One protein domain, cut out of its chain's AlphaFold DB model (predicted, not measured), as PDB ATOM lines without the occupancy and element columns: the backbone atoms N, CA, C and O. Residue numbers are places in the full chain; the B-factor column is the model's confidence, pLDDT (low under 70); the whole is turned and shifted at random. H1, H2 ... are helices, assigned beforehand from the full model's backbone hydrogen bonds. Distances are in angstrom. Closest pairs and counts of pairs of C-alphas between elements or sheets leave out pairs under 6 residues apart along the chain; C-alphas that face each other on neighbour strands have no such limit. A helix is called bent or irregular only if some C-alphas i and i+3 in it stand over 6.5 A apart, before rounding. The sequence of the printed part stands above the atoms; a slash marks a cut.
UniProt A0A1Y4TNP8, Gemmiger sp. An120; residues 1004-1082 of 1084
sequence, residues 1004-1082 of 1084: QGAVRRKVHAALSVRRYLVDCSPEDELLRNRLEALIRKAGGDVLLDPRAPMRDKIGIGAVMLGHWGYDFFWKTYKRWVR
ATOM      1  N   GLN A1004     -10.174 -34.860 -25.412       90.81
ATOM      2  CA  GLN A1004     -11.511 -34.479 -25.884       90.81
ATOM      3  C   GLN A1004     -11.772 -34.946 -27.328       90.81
ATOM      4  O   GLN A1004     -12.792 -35.585 -27.599       90.81
ATOM      5  N   GLY A1005     -10.820 -34.722 -28.240       91.62
ATOM      6  CA  GLY A1005     -10.909 -35.199 -29.624       91.62
ATOM      7  C   GLY A1005     -10.914 -36.730 -29.717       91.62
ATOM      8  O   GLY A1005     -11.674 -37.304 -30.503       91.62
ATOM      9  N   ALA A1006     -10.140 -37.407 -28.863       93.31
ATOM     10  CA  ALA A1006     -10.136 -38.865 -28.751       93.31
ATOM     11  C   ALA A1006     -11.505 -39.417 -28.321       93.31
ATOM     12  O   ALA A1006     -12.027 -40.336 -28.957       93.31
ATOM     13  N   VAL A1007     -12.128 -38.823 -27.296       93.19
ATOM     14  CA  VAL A1007     -13.484 -39.186 -26.848       93.19
ATOM     15  C   VAL A1007     -14.491 -39.015 -27.988       93.19
ATOM     16  O   VAL A1007     -15.243 -39.946 -28.289       93.19
ATOM     17  N   ARG A1008     -14.448 -37.882 -28.699       93.44
ATOM     18  CA  ARG A1008     -15.290 -37.633 -29.880       93.44
ATOM     19  C   ARG A1008     -15.104 -38.707 -30.948       93.44
ATOM     20  O   ARG A1008     -16.096 -39.223 -31.469       93.44
ATOM     21  N   ARG A1009     -13.862 -39.083 -31.268       93.75
ATOM     22  CA  ARG A1009     -13.584 -40.090 -32.303       93.75
ATOM     23  C   ARG A1009     -14.071 -41.486 -31.898       93.75
ATOM     24  O   ARG A1009     -14.662 -42.170 -32.733       93.75
ATOM     25  N   LYS A1010     -13.923 -41.873 -30.624       93.56
ATOM     26  CA  LYS A1010     -14.474 -43.131 -30.077       93.56
ATOM     27  C   LYS A1010     -16.011 -43.158 -30.149       93.56
ATOM     28  O   LYS A1010     -16.585 -44.167 -30.560       93.56
ATOM     29  N   VAL A1011     -16.686 -42.044 -29.850       92.81
ATOM     30  CA  VAL A1011     -18.153 -41.925 -30.000       92.81
ATOM     31  C   VAL A1011     -18.581 -42.017 -31.468       92.81
ATOM     32  O   VAL A1011     -19.546 -42.713 -31.783       92.81
ATOM     33  N   HIS A1012     -17.847 -41.381 -32.386       92.94
ATOM     34  CA  HIS A1012     -18.099 -41.502 -33.824       92.94
ATOM     35  C   HIS A1012     -17.964 -42.952 -34.320       92.94
ATOM     36  O   HIS A1012     -18.787 -43.410 -35.120       92.94
ATOM     37  N   ALA A1013     -16.965 -43.692 -33.829       91.50
ATOM     38  CA  ALA A1013     -16.798 -45.110 -34.140       91.50
ATOM     39  C   ALA A1013     -17.999 -45.937 -33.660       91.50
ATOM     40  O   ALA A1013     -18.583 -46.684 -34.446       91.50
ATOM     41  N   ALA A1014     -18.440 -45.721 -32.418       91.44
ATOM     42  CA  ALA A1014     -19.616 -46.391 -31.867       91.44
ATOM     43  C   ALA A1014     -20.897 -46.074 -32.659       91.44
ATOM     44  O   ALA A1014     -21.656 -46.988 -32.974       91.44
ATOM     45  N   LEU A1015     -21.116 -44.812 -33.054       89.81
ATOM     46  CA  LEU A1015     -22.237 -44.415 -33.922       89.81
ATOM     47  C   LEU A1015     -22.169 -45.089 -35.300       89.81
ATOM     48  O   LEU A1015     -23.193 -45.508 -35.840       89.81
ATOM     49  N   SER A1016     -20.967 -45.203 -35.869       88.31
ATOM     50  CA  SER A1016     -20.748 -45.808 -37.186       88.31
ATOM     51  C   SER A1016     -21.018 -47.310 -37.186       88.31
ATOM     52  O   SER A1016     -21.632 -47.805 -38.127       88.31
ATOM     53  N   VAL A1017     -20.628 -48.025 -36.127       87.44
ATOM     54  CA  VAL A1017     -20.961 -49.449 -35.956       87.44
ATOM     55  C   VAL A1017     -22.450 -49.621 -35.643       87.44
ATOM     56  O   VAL A1017     -23.123 -50.428 -36.282       87.44
ATOM     57  N   ARG A1018     -23.005 -48.802 -34.736       86.06
ATOM     58  CA  ARG A1018     -24.424 -48.839 -34.333       86.06
ATOM     59  C   ARG A1018     -25.382 -48.699 -35.516       86.06
ATOM     60  O   ARG A1018     -26.452 -49.311 -35.506       86.06
ATOM     61  N   ARG A1019     -24.994 -47.938 -36.540       84.38
ATOM     62  CA  ARG A1019     -25.736 -47.782 -37.798       84.38
ATOM     63  C   ARG A1019     -26.045 -49.113 -38.494       84.38
ATOM     64  O   ARG A1019     -27.089 -49.219 -39.133       84.38
ATOM     65  N   TYR A1020     -25.147 -50.092 -38.441       80.00
ATOM     66  CA  TYR A1020     -25.362 -51.380 -39.110       80.00
ATOM     67  C   TYR A1020     -26.365 -52.269 -38.356       80.00
ATOM     68  O   TYR A1020     -26.916 -53.187 -38.949       80.00
ATOM     69  N   LEU A1021     -26.663 -51.942 -37.094       80.06
ATOM     70  CA  LEU A1021     -27.600 -52.657 -36.219       80.06
ATOM     71  C   LEU A1021     -29.008 -52.027 -36.207       80.06
ATOM     72  O   LEU A1021     -29.725 -52.125 -35.217       80.06
ATOM     73  N   VAL A1022     -29.387 -51.307 -37.268       75.31
ATOM     74  CA  VAL A1022     -30.717 -50.665 -37.395       75.31
ATOM     75  C   VAL A1022     -31.829 -51.689 -37.664       75.31
ATOM     76  O   VAL A1022     -32.968 -51.480 -37.264       75.31
ATOM     77  N   ASP A1023     -31.510 -52.810 -38.311       69.06
ATOM     78  CA  ASP A1023     -32.442 -53.921 -38.550       69.06
ATOM     79  C   ASP A1023     -31.975 -55.153 -37.743       69.06
ATOM     80  O   ASP A1023     -31.681 -56.212 -38.287       69.06
ATOM     81  N   CYS A1024     -31.807 -54.940 -36.432       64.69
ATOM     82  CA  CYS A1024     -31.145 -55.830 -35.468       64.69
ATOM     83  C   CYS A1024     -31.831 -57.204 -35.328       64.69
ATOM     84  O   CYS A1024     -33.050 -57.269 -35.150       64.69
ATOM     85  N   SER A1025     -31.045 -58.288 -35.318       67.19
ATOM     86  CA  SER A1025     -31.497 -59.611 -34.864       67.19
ATOM     87  C   SER A1025     -31.490 -59.689 -33.320       67.19
ATOM     88  O   SER A1025     -30.817 -58.870 -32.682       67.19
ATOM     89  N   PRO A1026     -32.202 -60.643 -32.684       68.12
ATOM     90  CA  PRO A1026     -32.170 -60.816 -31.224       68.12
ATOM     91  C   PRO A1026     -30.764 -61.078 -30.658       68.12
ATOM     92  O   PRO A1026     -30.462 -60.678 -29.537       68.12
ATOM     93  N   GLU A1027     -29.881 -61.704 -31.439       67.69
ATOM     94  CA  GLU A1027     -28.503 -62.020 -31.035       67.69
ATOM     95  C   GLU A1027     -27.612 -60.763 -30.954       67.69
ATOM     96  O   GLU A1027     -26.691 -60.689 -30.138       67.69
ATOM     97  N   ASP A1028     -27.940 -59.722 -31.726       76.94
ATOM     98  CA  ASP A1028     -27.185 -58.465 -31.811       76.94
ATOM     99  C   ASP A1028     -27.621 -57.406 -30.769       76.94
ATOM    100  O   ASP A1028     -26.995 -56.346 -30.623       76.94
ATOM    101  N   GLU A1029     -28.685 -57.678 -30.005       79.56
ATOM    102  CA  GLU A1029     -29.283 -56.736 -29.050       79.56
ATOM    103  C   GLU A1029     -28.326 -56.354 -27.909       79.56
ATOM    104  O   GLU A1029     -28.241 -55.185 -27.513       79.56
ATOM    105  N   LEU A1030     -27.536 -57.313 -27.416       83.69
ATOM    106  CA  LEU A1030     -26.547 -57.065 -26.366       83.69
ATOM    107  C   LEU A1030     -25.448 -56.102 -26.840       83.69
ATOM    108  O   LEU A1030     -25.053 -55.190 -26.106       83.69
ATOM    109  N   LEU A1031     -24.962 -56.285 -28.071       84.44
ATOM    110  CA  LEU A1031     -23.944 -55.427 -28.677       84.44
ATOM    111  C   LEU A1031     -24.483 -54.007 -28.881       84.44
ATOM    112  O   LEU A1031     -23.828 -53.033 -28.505       84.44
ATOM    113  N   ARG A1032     -25.708 -53.887 -29.397       87.25
ATOM    114  CA  ARG A1032     -26.408 -52.608 -29.561       87.25
ATOM    115  C   ARG A1032     -26.503 -51.839 -28.243       87.25
ATOM    116  O   ARG A1032     -26.135 -50.664 -28.194       87.25
ATOM    117  N   ASN A1033     -26.929 -52.509 -27.173       86.44
ATOM    118  CA  ASN A1033     -27.074 -51.900 -25.849       86.44
ATOM    119  C   ASN A1033     -25.721 -51.429 -25.290       86.44
ATOM    120  O   ASN A1033     -25.635 -50.338 -24.724       86.44
ATOM    121  N   ARG A1034     -24.642 -52.197 -25.503       87.75
ATOM    122  CA  ARG A1034     -23.276 -51.786 -25.129       87.75
ATOM    123  C   ARG A1034     -22.819 -50.532 -25.883       87.75
ATOM    124  O   ARG A1034     -22.264 -49.625 -25.262       87.75
ATOM    125  N   LEU A1035     -23.075 -50.451 -27.192       89.31
ATOM    126  CA  LEU A1035     -22.728 -49.280 -28.010       89.31
ATOM    127  C   LEU A1035     -23.509 -48.035 -27.582       89.31
ATOM    128  O   LEU A1035     -22.922 -46.967 -27.412       89.31
ATOM    129  N   GLU A1036     -24.818 -48.165 -27.368       89.56
ATOM    130  CA  GLU A1036     -25.653 -47.051 -26.915       89.56
ATOM    131  C   GLU A1036     -25.260 -46.576 -25.512       89.56
ATOM    132  O   GLU A1036     -25.212 -45.370 -25.275       89.56
ATOM    133  N   ALA A1037     -24.896 -47.486 -24.602       88.94
ATOM    134  CA  ALA A1037     -24.381 -47.124 -23.282       88.94
ATOM    135  C   ALA A1037     -23.070 -46.324 -23.374       88.94
ATOM    136  O   ALA A1037     -22.917 -45.314 -22.683       88.94
ATOM    137  N   LEU A1038     -22.150 -46.720 -24.263       88.75
ATOM    138  CA  LEU A1038     -20.911 -45.980 -24.522       88.75
ATOM    139  C   LEU A1038     -21.209 -44.575 -25.066       88.75
ATOM    140  O   LEU A1038     -20.678 -43.590 -24.545       88.75
ATOM    141  N   ILE A1039     -22.101 -44.468 -26.057       92.50
ATOM    142  CA  ILE A1039     -22.507 -43.186 -26.656       92.50
ATOM    143  C   ILE A1039     -23.184 -42.287 -25.616       92.50
ATOM    144  O   ILE A1039     -22.915 -41.091 -25.591       92.50
ATOM    145  N   ARG A1040     -24.026 -42.830 -24.731       90.19
ATOM    146  CA  ARG A1040     -24.679 -42.049 -23.669       90.19
ATOM    147  C   ARG A1040     -23.686 -41.550 -22.626       90.19
ATOM    148  O   ARG A1040     -23.767 -40.392 -22.231       90.19
ATOM    149  N   LYS A1041     -22.736 -42.398 -22.225       90.56
ATOM    150  CA  LYS A1041     -21.714 -42.058 -21.226       90.56
ATOM    151  C   LYS A1041     -20.786 -40.940 -21.706       90.56
ATOM    152  O   LYS A1041     -20.476 -40.047 -20.929       90.56
ATOM    153  N   ALA A1042     -20.347 -40.998 -22.962       89.50
ATOM    154  CA  ALA A1042     -19.369 -40.064 -23.525       89.50
ATOM    155  C   ALA A1042     -19.988 -38.946 -24.388       89.50
ATOM    156  O   ALA A1042     -19.304 -38.004 -24.777       89.50
ATOM    157  N   GLY A1043     -21.280 -39.031 -24.714       87.44
ATOM    158  CA  GLY A1043     -21.939 -38.126 -25.656       87.44
ATOM    159  C   GLY A1043     -22.082 -36.692 -25.149       87.44
ATOM    160  O   GLY A1043     -22.050 -35.770 -25.960       87.44
ATOM    161  N   GLY A1044     -22.190 -36.491 -23.831       87.31
ATOM    162  CA  GLY A1044     -22.247 -35.156 -23.223       87.31
ATOM    163  C   GLY A1044     -21.011 -34.315 -23.552       87.31
ATOM    164  O   GLY A1044     -21.145 -33.195 -24.046       87.31
ATOM    165  N   ASP A1045     -19.821 -34.900 -23.399       87.75
ATOM    166  CA  ASP A1045     -18.543 -34.235 -23.687       87.75
ATOM    167  C   ASP A1045     -18.425 -33.832 -25.166       87.75
ATOM    168  O   ASP A1045     -17.906 -32.766 -25.500       87.75
ATOM    169  N   VAL A1046     -18.966 -34.659 -26.067       90.44
ATOM    170  CA  VAL A1046     -18.969 -34.401 -27.516       90.44
ATOM    171  C   VAL A1046     -19.990 -33.332 -27.914       90.44
ATOM    172  O   VAL A1046     -19.756 -32.568 -28.850       90.44
ATOM    173  N   LEU A1047     -21.130 -33.245 -27.225       89.00
ATOM    174  CA  LEU A1047     -22.127 -32.199 -27.477       89.00
ATOM    175  C   LEU A1047     -21.592 -30.811 -27.102       89.00
ATOM    176  O   LEU A1047     -21.837 -29.848 -27.842       89.00
ATOM    177  N   LEU A1048     -20.833 -30.736 -26.005       88.75
ATOM    178  CA  LEU A1048     -20.198 -29.514 -25.504       88.75
ATOM    179  C   LEU A1048     -18.978 -29.081 -26.327       88.75
ATOM    180  O   LEU A1048     -18.637 -27.901 -26.326       88.75
ATOM    181  N   ASP A1049     -18.351 -29.992 -27.069       89.69
ATOM    182  CA  ASP A1049     -17.224 -29.669 -27.943       89.69
ATOM    183  C   ASP A1049     -17.680 -28.818 -29.154       89.69
ATOM    184  O   ASP A1049     -18.443 -29.301 -30.003       89.69
ATOM    185  N   PRO A1050     -17.238 -27.552 -29.295       85.75
ATOM    186  CA  PRO A1050     -17.627 -26.696 -30.417       85.75
ATOM    187  C   PRO A1050     -17.060 -27.174 -31.762       85.75
ATOM    188  O   PRO A1050     -17.621 -26.846 -32.806       85.75
ATOM    189  N   ARG A1051     -15.981 -27.968 -31.754       88.69
ATOM    190  CA  ARG A1051     -15.327 -28.510 -32.954       88.69
ATOM    191  C   ARG A1051     -15.944 -29.826 -33.420       88.69
ATOM    192  O   ARG A1051     -15.677 -30.263 -34.542       88.69
ATOM    193  N   ALA A1052     -16.766 -30.475 -32.594       87.19
ATOM    194  CA  ALA A1052     -17.425 -31.718 -32.971       87.19
ATOM    195  C   ALA A1052     -18.407 -31.493 -34.146       87.19
ATOM    196  O   ALA A1052     -19.264 -30.605 -34.077       87.19
ATOM    197  N   PRO A1053     -18.345 -32.301 -35.225       86.31
ATOM    198  CA  PRO A1053     -19.217 -32.145 -36.376       86.31
ATOM    199  C   PRO A1053     -20.687 -32.304 -36.013       86.31
ATOM    200  O   PRO A1053     -21.073 -33.194 -35.254       86.31
ATOM    201  N   MET A1054     -21.536 -31.524 -36.682       83.81
ATOM    202  CA  MET A1054     -22.982 -31.558 -36.455       83.81
ATOM    203  C   MET A1054     -23.589 -32.959 -36.639       83.81
ATOM    204  O   MET A1054     -24.533 -33.314 -35.942       83.81
ATOM    205  N   ARG A1055     -23.031 -33.791 -37.535       85.81
ATOM    206  CA  ARG A1055     -23.506 -35.171 -37.744       85.81
ATOM    207  C   ARG A1055     -23.371 -36.041 -36.488       85.81
ATOM    208  O   ARG A1055     -24.272 -36.824 -36.211       85.81
ATOM    209  N   ASP A1056     -22.277 -35.881 -35.741       88.06
ATOM    210  CA  ASP A1056     -22.007 -36.669 -34.538       88.06
ATOM    211  C   ASP A1056     -22.940 -36.190 -33.418       88.06
ATOM    212  O   ASP A1056     -23.573 -37.009 -32.758       88.06
ATOM    213  N   LYS A1057     -23.145 -34.867 -33.297       89.56
ATOM    214  CA  LYS A1057     -24.108 -34.268 -32.353       89.56
ATOM    215  C   LYS A1057     -25.546 -34.731 -32.604       89.56
ATOM    216  O   LYS A1057     -26.241 -35.115 -31.666       89.56
ATOM    217  N   ILE A1058     -25.980 -34.752 -33.867       86.81
ATOM    218  CA  ILE A1058     -27.298 -35.276 -34.260       86.81
ATOM    219  C   ILE A1058     -27.399 -36.773 -33.940       86.81
ATOM    220  O   ILE A1058     -28.410 -37.209 -33.395       86.81
ATOM    221  N   GLY A1059     -26.354 -37.553 -34.243       86.69
ATOM    222  CA  GLY A1059     -26.307 -38.985 -33.945       86.69
ATOM    223  C   GLY A1059     -26.448 -39.283 -32.450       86.69
ATOM    224  O   GLY A1059     -27.245 -40.140 -32.077       86.69
ATOM    225  N   ILE A1060     -25.746 -38.532 -31.597       90.50
ATOM    226  CA  ILE A1060     -25.864 -38.630 -30.134       90.50
ATOM    227  C   ILE A1060     -27.287 -38.281 -29.693       90.50
ATOM    228  O   ILE A1060     -27.908 -39.067 -28.981       90.50
ATOM    229  N   GLY A1061     -27.832 -37.147 -30.152       87.31
ATOM    230  CA  GLY A1061     -29.202 -36.738 -29.828       87.31
ATOM    231  C   GLY A1061     -30.241 -37.792 -30.220       87.31
ATOM    232  O   GLY A1061     -31.158 -38.075 -29.454       87.31
ATOM    233  N   ALA A1062     -30.055 -38.449 -31.365       86.75
ATOM    234  CA  ALA A1062     -30.928 -39.524 -31.816       86.75
ATOM    235  C   ALA A1062     -30.837 -40.784 -30.927       86.75
ATOM    236  O   ALA A1062     -31.868 -41.390 -30.649       86.75
ATOM    237  N   VAL A1063     -29.649 -41.145 -30.415       87.69
ATOM    238  CA  VAL A1063     -29.478 -42.249 -29.439       87.69
ATOM    239  C   VAL A1063     -30.101 -41.916 -28.072       87.69
ATOM    240  O   VAL A1063     -30.620 -42.807 -27.389       87.69
ATOM    241  N   MET A1064     -30.094 -40.640 -27.668       86.12
ATOM    242  CA  MET A1064     -30.737 -40.183 -26.424       86.12
ATOM    243  C   MET A1064     -32.264 -40.329 -26.468       86.12
ATOM    244  O   MET A1064     -32.880 -40.596 -25.440       86.12
ATOM    245  N   LEU A1065     -32.869 -40.242 -27.658       83.06
ATOM    246  CA  LEU A1065     -34.302 -40.478 -27.885       83.06
ATOM    247  C   LEU A1065     -34.682 -41.973 -27.911       83.06
ATOM    248  O   LEU A1065     -35.845 -42.315 -28.126       83.06
ATOM    249  N   GLY A1066     -33.715 -42.866 -27.682       81.44
ATOM    250  CA  GLY A1066     -33.906 -44.314 -27.662       81.44
ATOM    251  C   GLY A1066     -33.835 -44.969 -29.042       81.44
ATOM    252  O   GLY A1066     -33.745 -44.305 -30.074       81.44
ATOM    253  N   HIS A1067     -33.890 -46.304 -29.043       77.50
ATOM    254  CA  HIS A1067     -33.728 -47.152 -30.229       77.50
ATOM    255  C   HIS A1067     -34.609 -46.722 -31.409       77.50
ATOM    256  O   HIS A1067     -34.124 -46.493 -32.514       77.50
ATOM    257  N   TRP A1068     -35.910 -46.564 -31.149       77.31
ATOM    258  CA  TRP A1068     -36.887 -46.172 -32.161       77.31
ATOM    259  C   TRP A1068     -36.589 -44.785 -32.742       77.31
ATOM    260  O   TRP A1068     -36.699 -44.584 -33.951       77.31
ATOM    261  N   GLY A1069     -36.154 -43.848 -31.891       76.12
ATOM    262  CA  GLY A1069     -35.726 -42.519 -32.312       76.12
ATOM    263  C   GLY A1069     -34.548 -42.604 -33.277       76.12
ATOM    264  O   GLY A1069     -34.640 -42.097 -34.396       76.12
ATOM    265  N   TYR A1070     -33.475 -43.295 -32.889       83.88
ATOM    266  CA  TYR A1070     -32.292 -43.454 -33.737       83.88
ATOM    267  C   TYR A1070     -32.615 -44.108 -35.085       83.88
ATOM    268  O   TYR A1070     -32.219 -43.581 -36.127       83.88
ATOM    269  N   ASP A1071     -33.393 -45.190 -35.093       80.88
ATOM    270  CA  ASP A1071     -33.774 -45.886 -36.324       80.88
ATOM    271  C   ASP A1071     -34.649 -45.023 -37.232       80.88
ATOM    272  O   ASP A1071     -34.437 -44.990 -38.448       80.88
ATOM    273  N   PHE A1072     -35.611 -44.289 -36.667       79.62
ATOM    274  CA  PHE A1072     -36.444 -43.362 -37.426       79.62
ATOM    275  C   PHE A1072     -35.594 -42.254 -38.053       79.62
ATOM    276  O   PHE A1072     -35.692 -42.011 -39.263       79.62
ATOM    277  N   PHE A1073     -34.714 -41.620 -37.272       80.62
ATOM    278  CA  PHE A1073     -33.797 -40.599 -37.776       80.62
ATOM    279  C   PHE A1073     -32.874 -41.162 -38.849       80.62
ATOM    280  O   PHE A1073     -32.702 -40.524 -39.886       80.62
ATOM    281  N   TRP A1074     -32.326 -42.361 -38.653       76.44
ATOM    282  CA  TRP A1074     -31.395 -42.959 -39.596       76.44
ATOM    283  C   TRP A1074     -32.074 -43.415 -40.896       76.44
ATOM    284  O   TRP A1074     -31.587 -43.100 -41.985       76.44
ATOM    285  N   LYS A1075     -33.234 -44.081 -40.822       76.56
ATOM    286  CA  LYS A1075     -34.031 -44.479 -42.000       76.56
ATOM    287  C   LYS A1075     -34.501 -43.254 -42.786       76.56
ATOM    288  O   LYS A1075     -34.455 -43.251 -44.020       76.56
ATOM    289  N   THR A1076     -34.878 -42.183 -42.090       71.62
ATOM    290  CA  THR A1076     -35.250 -40.906 -42.714       71.62
ATOM    291  C   THR A1076     -34.031 -40.212 -43.324       71.62
ATOM    292  O   THR A1076     -34.079 -39.803 -44.481       71.62
ATOM    293  N   TYR A1077     -32.901 -40.156 -42.616       70.12
ATOM    294  CA  TYR A1077     -31.637 -39.624 -43.131       70.12
ATOM    295  C   TYR A1077     -31.175 -40.370 -44.390       70.12
ATOM    296  O   TYR A1077     -30.813 -39.725 -45.377       70.12
ATOM    297  N   LYS A1078     -31.262 -41.710 -44.407       62.94
ATOM    298  CA  LYS A1078     -30.969 -42.532 -45.589       62.94
ATOM    299  C   LYS A1078     -31.871 -42.118 -46.758       62.94
ATOM    300  O   LYS A1078     -31.357 -41.753 -47.806       62.94
ATOM    301  N   ARG A1079     -33.192 -42.019 -46.555       59.25
ATOM    302  CA  ARG A1079     -34.145 -41.584 -47.599       59.25
ATOM    303  C   ARG A1079     -33.900 -40.165 -48.138       59.25
ATOM    304  O   ARG A1079     -34.156 -39.924 -49.312       59.25
ATOM    305  N   TRP A1080     -33.430 -39.232 -47.308       47.94
ATOM    306  CA  TRP A1080     -33.283 -37.815 -47.679       47.94
ATOM    307  C   TRP A1080     -31.895 -37.439 -48.221       47.94
ATOM    308  O   TRP A1080     -31.792 -36.600 -49.116       47.94
ATOM    309  N   VAL A1081     -30.822 -38.019 -47.676       45.84
ATOM    310  CA  VAL A1081     -29.437 -37.574 -47.935       45.84
ATOM    311  C   VAL A1081     -28.667 -38.550 -48.827       45.84
ATOM    312  O   VAL A1081     -27.828 -38.116 -49.627       45.84
ATOM    313  N   ARG A1082     -28.976 -39.850 -48.739       42.91
ATOM    314  CA  ARG A1082     -28.393 -40.917 -49.564       42.91
ATOM    315  C   ARG A1082     -29.493 -41.824 -50.137       42.91
ATOM    316  O   ARG A1082     -29.633 -42.953 -49.670       42.91
TER     317      ARG A1082
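Overview. This is residues 1004 to 1082 of the 1084 residues of a protein of Gemmiger sp. An120 (UniProt A0A1Y4TNP8). Two long helices, H1 and H2, lie side by side as a hairpin, and a short helix, H3, packs slantwise on both of them. H4 folds back along part of H3, and residues 1076 to 1082, of which 1076 to 1081 belong to H4, stick out as a free arm. The printed part has 79 residues with four named helices, H1, H2, H3 and H4 in that order, and no named strand; its class is all helix. It is compact, with a radius of gyration of the C-alphas of 12.1 A and spans of 34 by 29 by 18 A.

Along the chain. H1, residues 1004 to 1021, begins at C-alpha 1004 (-11.511, -34.479, -25.884) and is 26.4 A long. H2, residues 1026 to 1048, is 34.0 A long; it is irregular, with C-alphas 1041 and 1044 7.2 A apart and a kink of 44 degrees near residue 1042. H3 is residues 1054 to 1064. H4, residues 1066 to 1081, is 21.8 A long and ends at C-alpha 1081 (-29.437, -37.574, -47.935).

Arrangement. H3 is the hub and touches the other three helices. H1 and H2, a helical hairpin, touch at a shallow tilt of 30 degrees, opposite ways; their closest C-alphas, Arg 1008 and Val 1046, are 5.4 A apart. H3 touches H2 at a steep tilt of 56 degrees, the closest C-alphas being Leu 1047 and Lys 1057 at 5.7 A. Residues 1011 to 1015 of H1 alone touch H3, at a steep tilt of 63 degrees; the closest C-alphas, His 1012 and Asp 1056, are 6.3 A apart. H3 and H4, also a helical hairpin, touch through residues 1069 to 1073 of H4 alone, at a shallow tilt of 34 degrees, only just short of steep; the closest C-alphas, Ala 1062 and Tyr 1070, are 4.6 A apart. H2 and H4 are apart. Every O i to N i+4 pair is within hydrogen-bond range in H3 and H4, against 12 of 14 in H1 and 14 of 19 in H2.

Size, cuts and confidence. The two C-alphas farthest apart, Pro 1026 and Pro 1050, are 37.1 A from each other. The printed part has no cut, and its three links are tight. Mean pLDDT of the printed part is 82.7; residues 1023 to 1027 and 1078 to 1082 are under 70.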